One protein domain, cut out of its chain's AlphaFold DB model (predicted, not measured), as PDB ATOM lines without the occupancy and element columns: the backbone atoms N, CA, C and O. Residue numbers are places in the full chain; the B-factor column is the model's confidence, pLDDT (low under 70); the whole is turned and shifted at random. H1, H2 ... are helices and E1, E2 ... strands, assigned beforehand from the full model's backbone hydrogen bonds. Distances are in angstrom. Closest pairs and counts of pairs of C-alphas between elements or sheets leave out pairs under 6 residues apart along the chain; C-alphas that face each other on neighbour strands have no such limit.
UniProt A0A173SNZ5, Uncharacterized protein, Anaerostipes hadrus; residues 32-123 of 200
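What this domain is: This is residues 32 to 123 of the 200 residues of an uncharacterized protein of Anaerostipes hadrus (UniProt A0A173SNZ5). Two helices, H1 and the longer H3, cross as a narrow X and run opposite ways. H1 lies in the middle, with H3 on one side and, on the other, short helix H2 and a small hairpin, E1 and E2. The 92 printed residues hold three named helices and two named strands in the order H1, H2, E1, E2, H3, with E1 and E2 an antiparallel sheet; the class is mostly helix. The whole is only just loose, close to compact, with a radius of gyration of the C-alphas of 14.8 A, and elongated, spanning 46 by 30 by 24 A.

Where its parts are: H1, residues 36 to 54, begins at C-alpha 36 (230.340, 203.835, 202.259), is 27.4 A long and has a kink of 32 degrees near residue 43. H2 is residues 71 to 78, 11.2 A. E1 is residues 79 to 81 and E2 residues 86 to 88. H3, residues 95 to 122, runs 41.5 A to C-alpha 122 (246.652, 198.887, 197.398).

How they stand to each other: With residues 49 to 54 alone, H1 touches H2, closest at the C-alphas of Asp 50 and Val 75, 6.4 A, at a steep tilt of 46 degrees, opposite ways. The closest C-alphas of H1 and E2 are those of Val 46 and Val 88, 5.7 A. In the hairpin E1 and E2, N 80 and O 87 are within hydrogen-bond range at 2.8 A. H3 touches H1 with residues 101 to 113 alone, closest at the C-alphas of Glu 45 and Cys 105, 6.3 A, at a steep tilt of 41 degrees, opposite ways. H2 and H3 are apart. Every O i to N i+4 pair is within hydrogen-bond range in H3, against 13 of 15 in H1 and 2 of 4 in H2.

The domain as a whole: The C-alphas farthest apart, of Lys 69 and Ala 123, are 46.4 A apart. The printed part has no cut. The link from H1 to H2, residues 55 to 70, is long; pLDDT is under 70 at residues 61 to 70.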
ATOM      1  N   ILE A  32     236.876 200.000 197.596       90.06
ATOM      2  CA  ILE A  32     235.710 200.334 198.403       90.06
ATOM      3  C   ILE A  32     235.186 201.706 197.940       90.06
ATOM      4  O   ILE A  32     235.965 202.668 197.924       90.06
ATOM      5  N   PRO A  33     233.901 201.832 197.574       90.75
ATOM      6  CA  PRO A  33     233.303 203.117 197.218       90.75
ATOM      7  C   PRO A  33     233.346 204.111 198.391       90.75
ATOM      8  O   PRO A  33     233.153 203.731 199.548       90.75
ATOM      9  N   LEU A  34     233.602 205.393 198.117       90.19
ATOM     10  CA  LEU A  34     233.737 206.408 199.174       90.19
ATOM     11  C   LEU A  34     232.395 206.759 199.830       90.19
ATOM     12  O   LEU A  34     232.374 207.245 200.956       90.19
ATOM     13  N   GLU A  35     231.282 206.468 199.162       89.38
ATOM     14  CA  GLU A  35     229.915 206.651 199.654       89.38
ATOM     15  C   GLU A  35     229.639 205.778 200.890       89.38
ATOM     16  O   GLU A  35     228.787 206.103 201.718       89.38
ATOM     17  N   VAL A  36     230.404 204.694 201.068       88.06
ATOM     18  CA  VAL A  36     230.340 203.835 202.259       88.06
ATOM     19  C   VAL A  36     230.770 204.592 203.523       88.06
ATOM     20  O   VAL A  36     230.305 204.259 204.611       88.06
ATOM     21  N   ILE A  37     231.585 205.652 203.403       88.94
ATOM     22  CA  ILE A  37     232.011 206.474 204.550       88.94
ATOM     23  C   ILE A  37     230.795 207.022 205.295       88.94
ATOM     24  O   ILE A  37     230.757 206.956 206.520       88.94
ATOM     25  N   ASP A  38     229.806 207.554 204.575       88.38
ATOM     26  CA  ASP A  38     228.640 208.165 205.213       88.38
ATOM     27  C   ASP A  38     227.764 207.116 205.910       88.38
ATOM     28  O   ASP A  38     227.244 207.391 206.987       88.38
ATOM     29  N   LYS A  39     227.695 205.887 205.376       86.06
ATOM     30  CA  LYS A  39     227.009 204.761 206.032       86.06
ATOM     31  C   LYS A  39     227.699 204.349 207.332       86.06
ATOM     32  O   LYS A  39     227.048 204.248 208.365       86.06
ATOM     33  N   ILE A  40     229.026 204.190 207.305       85.25
ATOM     34  CA  ILE A  40     229.822 203.869 208.503       85.25
ATOM     35  C   ILE A  40     229.668 204.974 209.557       85.25
ATOM     36  O   ILE A  40     229.576 204.696 210.754       85.25
ATOM     37  N   MET A  41     229.618 206.238 209.121       88.25
ATOM     38  CA  MET A  41     229.502 207.378 210.025       88.25
ATOM     39  C   MET A  41     228.220 207.368 210.856       88.25
ATOM     40  O   MET A  41     228.292 207.791 212.005       88.25
ATOM     41  N   VAL A  42     227.094 206.856 210.345       85.81
ATOM     42  CA  VAL A  42     225.839 206.775 211.119       85.81
ATOM     43  C   VAL A  42     226.047 205.976 212.410       85.81
ATOM     44  O   VAL A  42     225.764 206.478 213.499       85.81
ATOM     45  N   GLY A  43     226.648 204.785 212.318       83.56
ATOM     46  CA  GLY A  43     226.982 203.978 213.496       83.56
ATOM     47  C   GLY A  43     228.055 204.626 214.379       83.56
ATOM     48  O   GLY A  43     227.973 204.586 215.608       83.56
ATOM     49  N   GLN A  44     229.046 205.295 213.777       85.81
ATOM     50  CA  GLN A  44     230.092 205.979 214.550       85.81
ATOM     51  C   GLN A  44     229.577 207.167 215.353       85.81
ATOM     52  O   GLN A  44     230.064 207.404 216.457       85.81
ATOM     53  N   GLU A  45     228.596 207.907 214.843       90.19
ATOM     54  CA  GLU A  45     227.977 209.007 215.579       90.19
ATOM     55  C   GLU A  45     227.377 208.516 216.901       90.19
ATOM     56  O   GLU A  45     227.615 209.129 217.947       90.19
ATOM     57  N   VAL A  46     226.681 207.374 216.874       88.75
ATOM     58  CA  VAL A  46     226.121 206.735 218.072       88.75
ATOM     59  C   VAL A  46     227.228 206.342 219.044       88.75
ATOM     60  O   VAL A  46     227.185 206.740 220.208       88.75
ATOM     61  N   MET A  47     228.267 205.648 218.569       85.25
ATOM     62  CA  MET A  47     229.391 205.223 219.414       85.25
ATOM     63  C   MET A  47     230.134 206.406 220.051       85.25
ATOM     64  O   MET A  47     230.530 206.347 221.218       85.25
ATOM     65  N   ILE A  48     230.331 207.497 219.304       88.25
ATOM     66  CA  ILE A  48     230.973 208.721 219.801       88.25
ATOM     67  C   ILE A  48     230.119 209.355 220.899       88.25
ATOM     68  O   ILE A  48     230.650 209.733 221.948       88.25
ATOM     69  N   VAL A  49     228.805 209.469 220.681       89.38
ATOM     70  CA  VAL A  49     227.886 210.027 221.678       89.38
ATOM     71  C   VAL A  49     227.817 209.133 222.914       89.38
ATOM     72  O   VAL A  49     227.964 209.654 224.020       89.38
ATOM     73  N   ASP A  50     227.694 207.812 222.766       85.88
ATOM     74  CA  ASP A  50     227.689 206.881 223.903       85.88
ATOM     75  C   ASP A  50     228.985 206.982 224.718       85.88
ATOM     76  O   ASP A  50     228.942 207.092 225.946       85.88
ATOM     77  N   ARG A  51     230.145 207.047 224.050       82.50
ATOM     78  CA  ARG A  51     231.447 207.202 224.715       82.50
ATOM     79  C   ARG A  51     231.539 208.510 225.500       82.50
ATOM     80  O   ARG A  51     232.007 208.503 226.637       82.50
ATOM     81  N   LEU A  52     231.066 209.619 224.929       86.75
ATOM     82  CA  LEU A  52     231.027 210.925 225.601       86.75
ATOM     83  C   LEU A  52     230.035 210.952 226.775       86.75
ATOM     84  O   LEU A  52     230.259 211.658 227.754       86.75
ATOM     85  N   LEU A  53     228.932 210.206 226.708       85.06
ATOM     86  CA  LEU A  53     227.967 210.103 227.811       85.06
ATOM     87  C   LEU A  53     228.436 209.155 228.917       85.06
ATOM     88  O   LEU A  53     228.081 209.347 230.084       85.06
ATOM     89  N   SER A  54     229.238 208.161 228.539       77.38
ATOM     90  CA  SER A  54     229.875 207.192 229.430       77.38
ATOM     91  C   SER A  54     231.135 207.736 230.100       77.38
ATOM     92  O   SER A  54     231.659 207.094 231.006       77.38
ATOM     93  N   SER A  55     231.632 208.906 229.688       77.38
ATOM     94  CA  SER A  55     232.822 209.501 230.283       77.38
ATOM     95  C   SER A  55     232.555 210.105 231.664       77.38
ATOM     96  O   SER A  55     231.443 210.546 231.969       77.38
ATOM     97  N   ASN A  56     233.597 210.176 232.497       74.12
ATOM     98  CA  ASN A  56     233.558 210.869 233.781       74.12
ATOM     99  C   ASN A  56     234.735 211.862 233.904       74.12
ATOM    100  O   ASN A  56     235.876 211.404 234.014       74.12
ATOM    101  N   PRO A  57     234.487 213.190 233.895       77.81
ATOM    102  CA  PRO A  57     233.176 213.844 233.759       77.81
ATOM    103  C   PRO A  57     232.547 213.623 232.370       77.81
ATOM    104  O   PRO A  57     233.248 213.324 231.410       77.81
ATOM    105  N   ARG A  58     231.220 213.753 232.244       80.12
ATOM    106  CA  ARG A  58     230.517 213.566 230.956       80.12
ATOM    107  C   ARG A  58     230.951 214.602 229.916       80.12
ATOM    108  O   ARG A  58     231.315 215.723 230.269       80.12
ATOM    109  N   TRP A  59     230.810 214.249 228.641       85.44
ATOM    110  CA  TRP A  59     231.183 215.068 227.482       85.44
ATOM    111  C   TRP A  59     232.684 215.358 227.386       85.44
ATOM    112  O   TRP A  59     233.089 216.380 226.827       85.44
ATOM    113  N   THR A  60     233.515 214.454 227.903       77.19
ATOM    114  CA  THR A  60     234.975 214.508 227.775       77.19
ATOM    115  C   THR A  60     235.502 213.175 227.246       77.19
ATOM    116  O   THR A  60     234.878 212.134 227.392       77.19
ATOM    117  N   LEU A  61     236.650 213.183 226.573       63.66
ATOM    118  CA  LEU A  61     237.230 211.960 225.992       63.66
ATOM    119  C   LEU A  61     238.246 211.281 226.914       63.66
ATOM    120  O   LEU A  61     238.824 210.266 226.538       63.66
ATOM    121  N   GLN A  62     238.464 211.841 228.105       59.38
ATOM    122  CA  GLN A  62     239.341 211.286 229.129       59.38
ATOM    123  C   GLN A  62     238.497 210.858 230.333       59.38
ATOM    124  O   GLN A  62     238.255 211.665 231.229       59.38
ATOM    125  N   PRO A  63     237.997 209.615 230.335       53.50
ATOM    126  CA  PRO A  63     237.297 209.065 231.477       53.50
ATOM    127  C   PRO A  63     238.294 208.583 232.534       53.50
ATOM    128  O   PRO A  63     239.231 207.843 232.237       53.50
ATOM    129  N   TYR A  64     238.039 208.928 233.792       52.09
ATOM    130  CA  TYR A  64     238.409 208.036 234.888       52.09
ATOM    131  C   TYR A  64     237.587 206.736 234.784       52.09
ATOM    132  O   TYR A  64     236.460 206.761 234.292       52.09
ATOM    133  N   PHE A  65     238.137 205.616 235.272       54.56
ATOM    134  CA  PHE A  65     237.621 204.232 235.187       54.56
ATOM    135  C   PHE A  65     236.244 203.960 235.833       54.56
ATOM    136  O   PHE A  65     235.879 202.812 236.067       54.56
ATOM    137  N   THR A  66     235.459 204.985 236.149       57.97
ATOM    138  CA  THR A  66     234.134 204.832 236.752       57.97
ATOM    139  C   THR A  66     233.046 205.191 235.757       57.97
ATOM    140  O   THR A  66     232.853 206.357 235.413       57.97
ATOM    141  N   MET A  67     232.295 204.168 235.342       60.59
ATOM    142  CA  MET A  67     231.038 204.351 234.627       60.59
ATOM    143  C   MET A  67     230.118 205.255 235.461       60.59
ATOM    144  O   MET A  67     229.881 204.972 236.641       60.59
ATOM    145  N   PRO A  68     229.607 206.361 234.902       63.41
ATOM    146  CA  PRO A  68     228.798 207.285 235.671       63.41
ATOM    147  C   PRO A  68     227.465 206.634 236.062       63.41
ATOM    148  O   PRO A  68     226.798 206.002 235.241       63.41
ATOM    149  N   LYS A  69     227.033 206.846 237.315       64.50
ATOM    150  CA  LYS A  69     225.705 206.420 237.786       64.50
ATOM    151  C   LYS A  69     224.618 206.942 236.829       64.50
ATOM    152  O   LYS A  69     224.663 208.106 236.408       64.50
ATOM    153  N   ASN A  70     223.633 206.095 236.522       67.31
ATOM    154  CA  ASN A  70     222.488 206.375 235.643       67.31
ATOM    155  C   ASN A  70     222.810 206.533 234.140       67.31
ATOM    156  O   ASN A  70     222.123 207.306 233.474       67.31
ATOM    157  N   LYS A  71     223.830 205.846 233.591       70.62
ATOM    158  CA  LYS A  71     224.180 205.891 232.151       70.62
ATOM    159  C   LYS A  71     222.952 205.761 231.240       70.62
ATOM    160  O   LYS A  71     222.733 206.644 230.417       70.62
ATOM    161  N   GLU A  72     222.137 204.727 231.434       72.56
ATOM    162  CA  GLU A  72     220.969 204.415 230.592       72.56
ATOM    163  C   GLU A  72     220.017 205.607 230.448       72.56
ATOM    164  O   GLU A  72     219.671 206.008 229.337       72.56
ATOM    165  N   LYS A  73     219.701 206.288 231.559       70.12
ATOM    166  CA  LYS A  73     218.848 207.488 231.559       70.12
ATOM    167  C   LYS A  73     219.389 208.606 230.657       70.12
ATOM    168  O   LYS A  73     218.610 209.364 230.082       70.12
ATOM    169  N   TYR A  74     220.712 208.748 230.554       71.94
ATOM    170  CA  TYR A  74     221.335 209.753 229.691       71.94
ATOM    171  C   TYR A  74     221.506 209.265 228.254       71.94
ATOM    172  O   TYR A  74     221.330 210.069 227.345       71.94
ATOM    173  N   VAL A  75     221.801 207.982 228.040       77.50
ATOM    174  CA  VAL A  75     221.907 207.384 226.701       77.50
ATOM    175  C   VAL A  75     220.581 207.532 225.960       77.50
ATOM    176  O   VAL A  75     220.557 208.204 224.935       77.50
ATOM    177  N   HIS A  76     219.458 207.100 226.544       80.06
ATOM    178  CA  HIS A  76     218.127 207.231 225.925       80.06
ATOM    179  C   HIS A  76     217.678 208.685 225.696       80.06
ATOM    180  O   HIS A  76     216.769 208.963 224.911       80.06
ATOM    181  N   LYS A  77     218.301 209.659 226.376       84.12
ATOM    182  CA  LYS A  77     218.032 211.076 226.112       84.12
ATOM    183  C   LYS A  77     218.579 211.500 224.748       84.12
ATOM    184  O   LYS A  77     217.927 212.314 224.094       84.12
ATOM    185  N   TYR A  78     219.745 211.000 224.342       86.50
ATOM    186  CA  TYR A  78     220.474 211.476 223.158       86.50
ATOM    187  C   TYR A  78     220.602 210.438 222.041       86.50
ATOM    188  O   TYR A  78     220.898 210.828 220.918       86.50
ATOM    189  N   ILE A  79     220.377 209.161 222.334       87.44
ATOM    190  CA  ILE A  79     220.399 208.044 221.393       87.44
ATOM    191  C   ILE A  79     219.010 207.408 221.398       87.44
ATOM    192  O   ILE A  79     218.442 207.140 222.458       87.44
ATOM    193  N   HIS A  80     218.460 207.219 220.206       85.81
ATOM    194  CA  HIS A  80     217.235 206.473 219.962       85.81
ATOM    195  C   HIS A  80     217.576 205.093 219.418       85.81
ATOM    196  O   HIS A  80     218.544 204.971 218.674       85.81
ATOM    197  N   SER A  81     216.733 204.108 219.704       82.75
ATOM    198  CA  SER A  81     216.715 202.835 218.989       82.75
ATOM    199  C   SER A  81     215.301 202.568 218.489       82.75
ATOM    200  O   SER A  81     214.354 202.682 219.267       82.75
ATOM    201  N   ASP A  82     215.154 202.237 217.206       79.38
ATOM    202  CA  ASP A  82     213.871 201.826 216.614       79.38
ATOM    203  C   ASP A  82     213.682 200.294 216.605       79.38
ATOM    204  O   ASP A  82     212.763 199.769 215.975       79.38
ATOM    205  N   GLY A  83     214.561 199.570 217.308       71.62
ATOM    206  CA  GLY A  83     214.601 198.109 217.350       71.62
ATOM    207  C   GLY A  83     215.418 197.460 216.227       71.62
ATOM    208  O   GLY A  83     215.676 196.260 216.308       71.62
ATOM    209  N   LYS A  84     215.853 198.218 215.209       73.38
ATOM    210  CA  LYS A  84     216.754 197.740 214.144       73.38
ATOM    211  C   LYS A  84     218.074 198.498 214.125       73.38
ATOM    212  O   LYS A  84     219.123 197.878 213.983       73.38
ATOM    213  N   GLU A  85     218.019 199.811 214.296       77.00
ATOM    214  CA  GLU A  85     219.177 200.695 214.262       77.00
ATOM    215  C   GLU A  85     219.151 201.679 215.435       77.00
ATOM    216  O   GLU A  85     218.108 201.976 216.029       77.00
ATOM    217  N   GLU A  86     220.330 202.188 215.783       83.81
ATOM    218  CA  GLU A  86     220.481 203.276 216.741       83.81
ATOM    219  C   GLU A  86     220.841 204.572 216.018       83.81
ATOM    220  O   GLU A  86     221.598 204.570 215.047       83.81
ATOM    221  N   TYR A  87     220.331 205.701 216.509       87.69
ATOM    222  CA  TYR A  87     220.611 207.010 215.928       87.69
ATOM    223  C   TYR A  87     220.685 208.128 216.965       87.69
ATOM    224  O   TYR A  87     220.056 208.100 218.023       87.69
ATOM    225  N   VAL A  88     221.463 209.164 216.645       89.81
ATOM    226  CA  VAL A  88     221.663 210.323 217.521       89.81
ATOM    227  C   VAL A  88     220.516 211.327 217.369       89.81
ATOM    228  O   VAL A  88     220.268 211.873 216.293       89.81
ATOM    229  N   HIS A  89     219.872 211.680 218.482       90.81
ATOM    230  CA  HIS A  89     218.944 212.806 218.586       90.81
ATOM    231  C   HIS A  89     219.697 214.145 218.552       90.81
ATOM    232  O   HIS A  89     219.862 214.838 219.564       90.81
ATOM    233  N   TRP A  90     220.151 214.545 217.366       90.75
ATOM    234  CA  TRP A  90     220.898 215.789 217.155       90.75
ATOM    235  C   TRP A  90     220.153 217.047 217.616       90.75
ATOM    236  O   TRP A  90     220.779 218.020 218.037       90.75
ATOM    237  N   ASN A  91     218.821 217.016 217.575       91.25
ATOM    238  CA  ASN A  91     217.928 218.062 218.071       91.25
ATOM    239  C   ASN A  91     217.908 218.198 219.601       91.25
ATOM    240  O   ASN A  91     217.312 219.146 220.090       91.25
ATOM    241  N   ARG A  92     218.539 217.287 220.351       90.19
ATOM    242  CA  ARG A  92     218.680 217.358 221.816       90.19
ATOM    243  C   ARG A  92     220.097 217.731 222.263       90.19
ATOM    244  O   ARG A  92     220.334 217.919 223.456       90.19
ATOM    245  N   ILE A  93     221.046 217.839 221.328       91.50
ATOM    246  CA  ILE A  93     222.450 218.165 221.602       91.50
ATOM    247  C   ILE A  93     222.735 219.593 221.130       91.50
ATOM    248  O   ILE A  93     222.760 219.881 219.934       91.50
ATOM    249  N   HIS A  94     223.027 220.497 222.068       92.50
ATOM    250  CA  HIS A  94     223.231 221.920 221.777       92.50
ATOM    251  C   HIS A  94     224.537 222.471 222.361       92.50
ATOM    252  O   HIS A  94     225.258 221.797 223.101       92.50
ATOM    253  N   GLY A  95     224.849 223.719 221.995       94.69
ATOM    254  CA  GLY A  95     225.940 224.494 222.582       94.69
ATOM    255  C   GLY A  95     227.300 223.795 222.513       94.69
ATOM    256  O   GLY A  95     227.709 223.290 221.463       94.69
ATOM    257  N   LYS A  96     228.010 223.779 223.649       91.88
ATOM    258  CA  LYS A  96     229.353 223.191 223.779       91.88
ATOM    259  C   LYS A  96     229.366 221.695 223.452       91.88
ATOM    260  O   LYS A  96     230.256 221.254 222.731       91.88
ATOM    261  N   HIS A  97     228.364 220.937 223.897       91.38
ATOM    262  CA  HIS A  97     228.282 219.495 223.638       91.38
ATOM    263  C   HIS A  97     228.170 219.199 222.141       91.38
ATOM    264  O   HIS A  97     228.911 218.368 221.625       91.38
ATOM    265  N   ARG A  98     227.343 219.956 221.405       94.00
ATOM    266  CA  ARG A  98     227.221 219.783 219.946       94.00
ATOM    267  C   ARG A  98     228.539 220.049 219.224       94.00
ATOM    268  O   ARG A  98     228.867 219.338 218.277       94.00
ATOM    269  N   LYS A  99     229.297 221.061 219.663       93.88
ATOM    270  CA  LYS A  99     230.627 221.361 219.110       93.88
ATOM    271  C   LYS A  99     231.600 220.200 219.339       93.88
ATOM    272  O   LYS A  99     232.299 219.830 218.402       93.88
ATOM    273  N   ILE A 100     231.596 219.609 220.535       92.12
ATOM    274  CA  ILE A 100     232.441 218.454 220.883       92.12
ATOM    275  C   ILE A 100     232.092 217.245 220.008       92.12
ATOM    276  O   ILE A 100     232.975 216.721 219.337       92.12
ATOM    277  N   VAL A 101     230.813 216.855 219.937       92.44
ATOM    278  CA  VAL A 101     230.390 215.695 219.128       92.44
ATOM    279  C   VAL A 101     230.763 215.894 217.662       92.44
ATOM    280  O   VAL A 101     231.391 215.023 217.071       92.44
ATOM    281  N   LYS A 102     230.456 217.060 217.075       94.44
ATOM    282  CA  LYS A 102     230.801 217.351 215.672       94.44
ATOM    283  C   LYS A 102     232.303 217.301 215.409       94.44
ATOM    284  O   LYS A 102     232.718 216.858 214.342       94.44
ATOM    285  N   PHE A 103     233.109 217.782 216.349       93.81
ATOM    286  CA  PHE A 103     234.560 217.739 216.230       93.81
ATOM    287  C   PHE A 103     235.081 216.299 216.228       93.81
ATOM    288  O   PHE A 103     235.883 215.949 215.362       93.81
ATOM    289  N   GLU A 104     234.573 215.449 217.120       90.81
ATOM    290  CA  GLU A 104     234.938 214.030 217.153       90.81
ATOM    291  C   GLU A 104     234.432 213.271 215.926       90.81
ATOM    292  O   GLU A 104     235.207 212.549 215.305       90.81
ATOM    293  N   CYS A 105     233.203 213.528 215.473       92.44
ATOM    294  CA  CYS A 105     232.685 212.953 214.228       92.44
ATOM    295  C   CYS A 105     233.544 213.362 213.024       92.44
ATOM    296  O   CYS A 105     233.829 212.543 212.156       92.44
ATOM    297  N   LYS A 106     234.023 214.615 212.977       94.44
ATOM    298  CA  LYS A 106     234.929 215.083 211.918       94.44
ATOM    299  C   LYS A 106     236.272 214.349 211.948       94.44
ATOM    300  O   LYS A 106     236.792 214.006 210.886       94.44
ATOM    301  N   LYS A 107     236.844 214.124 213.136       91.25
ATOM    302  CA  LYS A 107     238.077 213.338 213.281       91.25
ATOM    303  C   LYS A 107     237.865 211.902 212.831       91.25
ATOM    304  O   LYS A 107     238.673 211.404 212.056       91.25
ATOM    305  N   GLU A 108     236.791 211.265 213.283       88.75
ATOM    306  CA  GLU A 108     236.512 209.868 212.959       88.75
ATOM    307  C   GLU A 108     236.249 209.690 211.461       88.75
ATOM    308  O   GLU A 108     236.893 208.861 210.823       88.75
ATOM    309  N   LYS A 109     235.452 210.581 210.854       91.56
ATOM    310  CA  LYS A 109     235.237 210.621 209.400       91.56
ATOM    311  C   LYS A 109     236.543 210.727 208.622       91.56
ATOM    312  O   LYS A 109     236.704 210.071 207.595       91.56
ATOM    313  N   LYS A 110     237.488 211.546 209.104       91.56
ATOM    314  CA  LYS A 110     238.818 211.652 208.497       91.56
ATOM    315  C   LYS A 110     239.571 210.320 208.584       91.56
ATOM    316  O   LYS A 110     240.078 209.873 207.565       91.56
ATOM    317  N   LYS A 111     239.595 209.660 209.746       88.00
ATOM    318  CA  LYS A 111     240.287 208.370 209.899       88.00
ATOM    319  C   LYS A 111     239.691 207.274 209.010       88.00
ATOM    320  O   LYS A 111     240.453 206.548 208.379       88.00
ATOM    321  N   ILE A 112     238.358 207.183 208.926       88.50
ATOM    322  CA  ILE A 112     237.661 206.236 208.038       88.50
ATOM    323  C   ILE A 112     238.055 206.497 206.587       88.50
ATOM    324  O   ILE A 112     238.437 205.578 205.864       88.50
ATOM    325  N   ARG A 113     238.007 207.767 206.167       91.56
ATOM    326  CA  ARG A 113     238.404 208.177 204.818       91.56
ATOM    327  C   ARG A 113     239.850 207.786 204.522       91.56
ATOM    328  O   ARG A 113     240.099 207.191 203.480       91.56
ATOM    329  N   ASP A 114     240.779 208.096 205.420       90.56
ATOM    330  CA  ASP A 114     242.205 207.805 205.244       90.56
ATOM    331  C   ASP A 114     242.458 206.286 205.160       90.56
ATOM    332  O   ASP A 114     243.216 205.823 204.302       90.56
ATOM    333  N   GLY A 115     241.757 205.490 205.978       88.81
ATOM    334  CA  GLY A 115     241.813 204.030 205.920       88.81
ATOM    335  C   GLY A 115     241.269 203.454 204.609       88.81
ATOM    336  O   GLY A 115     241.939 202.631 203.985       88.81
ATOM    337  N   ILE A 116     240.110 203.932 204.138       90.56
ATOM    338  CA  ILE A 116     239.524 203.504 202.854       90.56
ATOM    339  C   ILE A 116     240.408 203.916 201.673       90.56
ATOM    340  O   ILE A 116     240.643 203.114 200.772       90.56
ATOM    341  N   LEU A 117     240.936 205.143 201.671       93.31
ATOM    342  CA  LEU A 117     241.849 205.603 200.623       93.31
ATOM    343  C   LEU A 117     243.126 204.762 200.584       93.31
ATOM    344  O   LEU A 117     243.588 204.414 199.498       93.31
ATOM    345  N   THR A 118     243.657 204.384 201.747       93.81
ATOM    346  CA  THR A 118     244.823 203.496 201.825       93.81
ATOM    347  C   THR A 118     244.503 202.105 201.288       93.81
ATOM    348  O   THR A 118     245.253 201.582 200.466       93.81
ATOM    349  N   PHE A 119     243.367 201.525 201.683       92.25
ATOM    350  CA  PHE A 119     242.925 200.239 201.146       92.25
ATOM    351  C   PHE A 119     242.811 200.293 199.616       92.25
ATOM    352  O   PHE A 119     243.373 199.459 198.908       92.25
ATOM    353  N   ASN A 120     242.154 201.329 199.091       94.00
ATOM    354  CA  ASN A 120     241.950 201.529 197.657       94.00
ATOM    355  C   ASN A 120     243.242 201.786 196.882       94.00
ATOM    356  O   ASN A 120     243.300 201.479 195.692       94.00
ATOM    357  N   HIS A 121     244.254 202.367 197.528       95.56
ATOM    358  CA  HIS A 121     245.576 202.554 196.942       95.56
ATOM    359  C   HIS A 121     246.274 201.211 196.683       95.56
ATOM    360  O   HIS A 121     246.988 201.077 195.688       95.56
ATOM    361  N   PHE A 122     246.046 200.211 197.540       95.25
ATOM    362  CA  PHE A 122     246.652 198.887 197.398       95.25
ATOM    363  C   PHE A 122     245.762 197.854 196.699       95.25
ATOM    364  O   PHE A 122     246.291 196.889 196.156       95.25
ATOM    365  N   ALA A 123     244.442 198.038 196.676       94.19
ATOM    366  CA  ALA A 123     243.508 197.135 196.003       94.19
ATOM    367  C   ALA A 123     243.885 196.913 194.522       94.19
ATOM    368  O   ALA A 123     244.153 197.863 193.784       94.19
TER     369      ALA A 123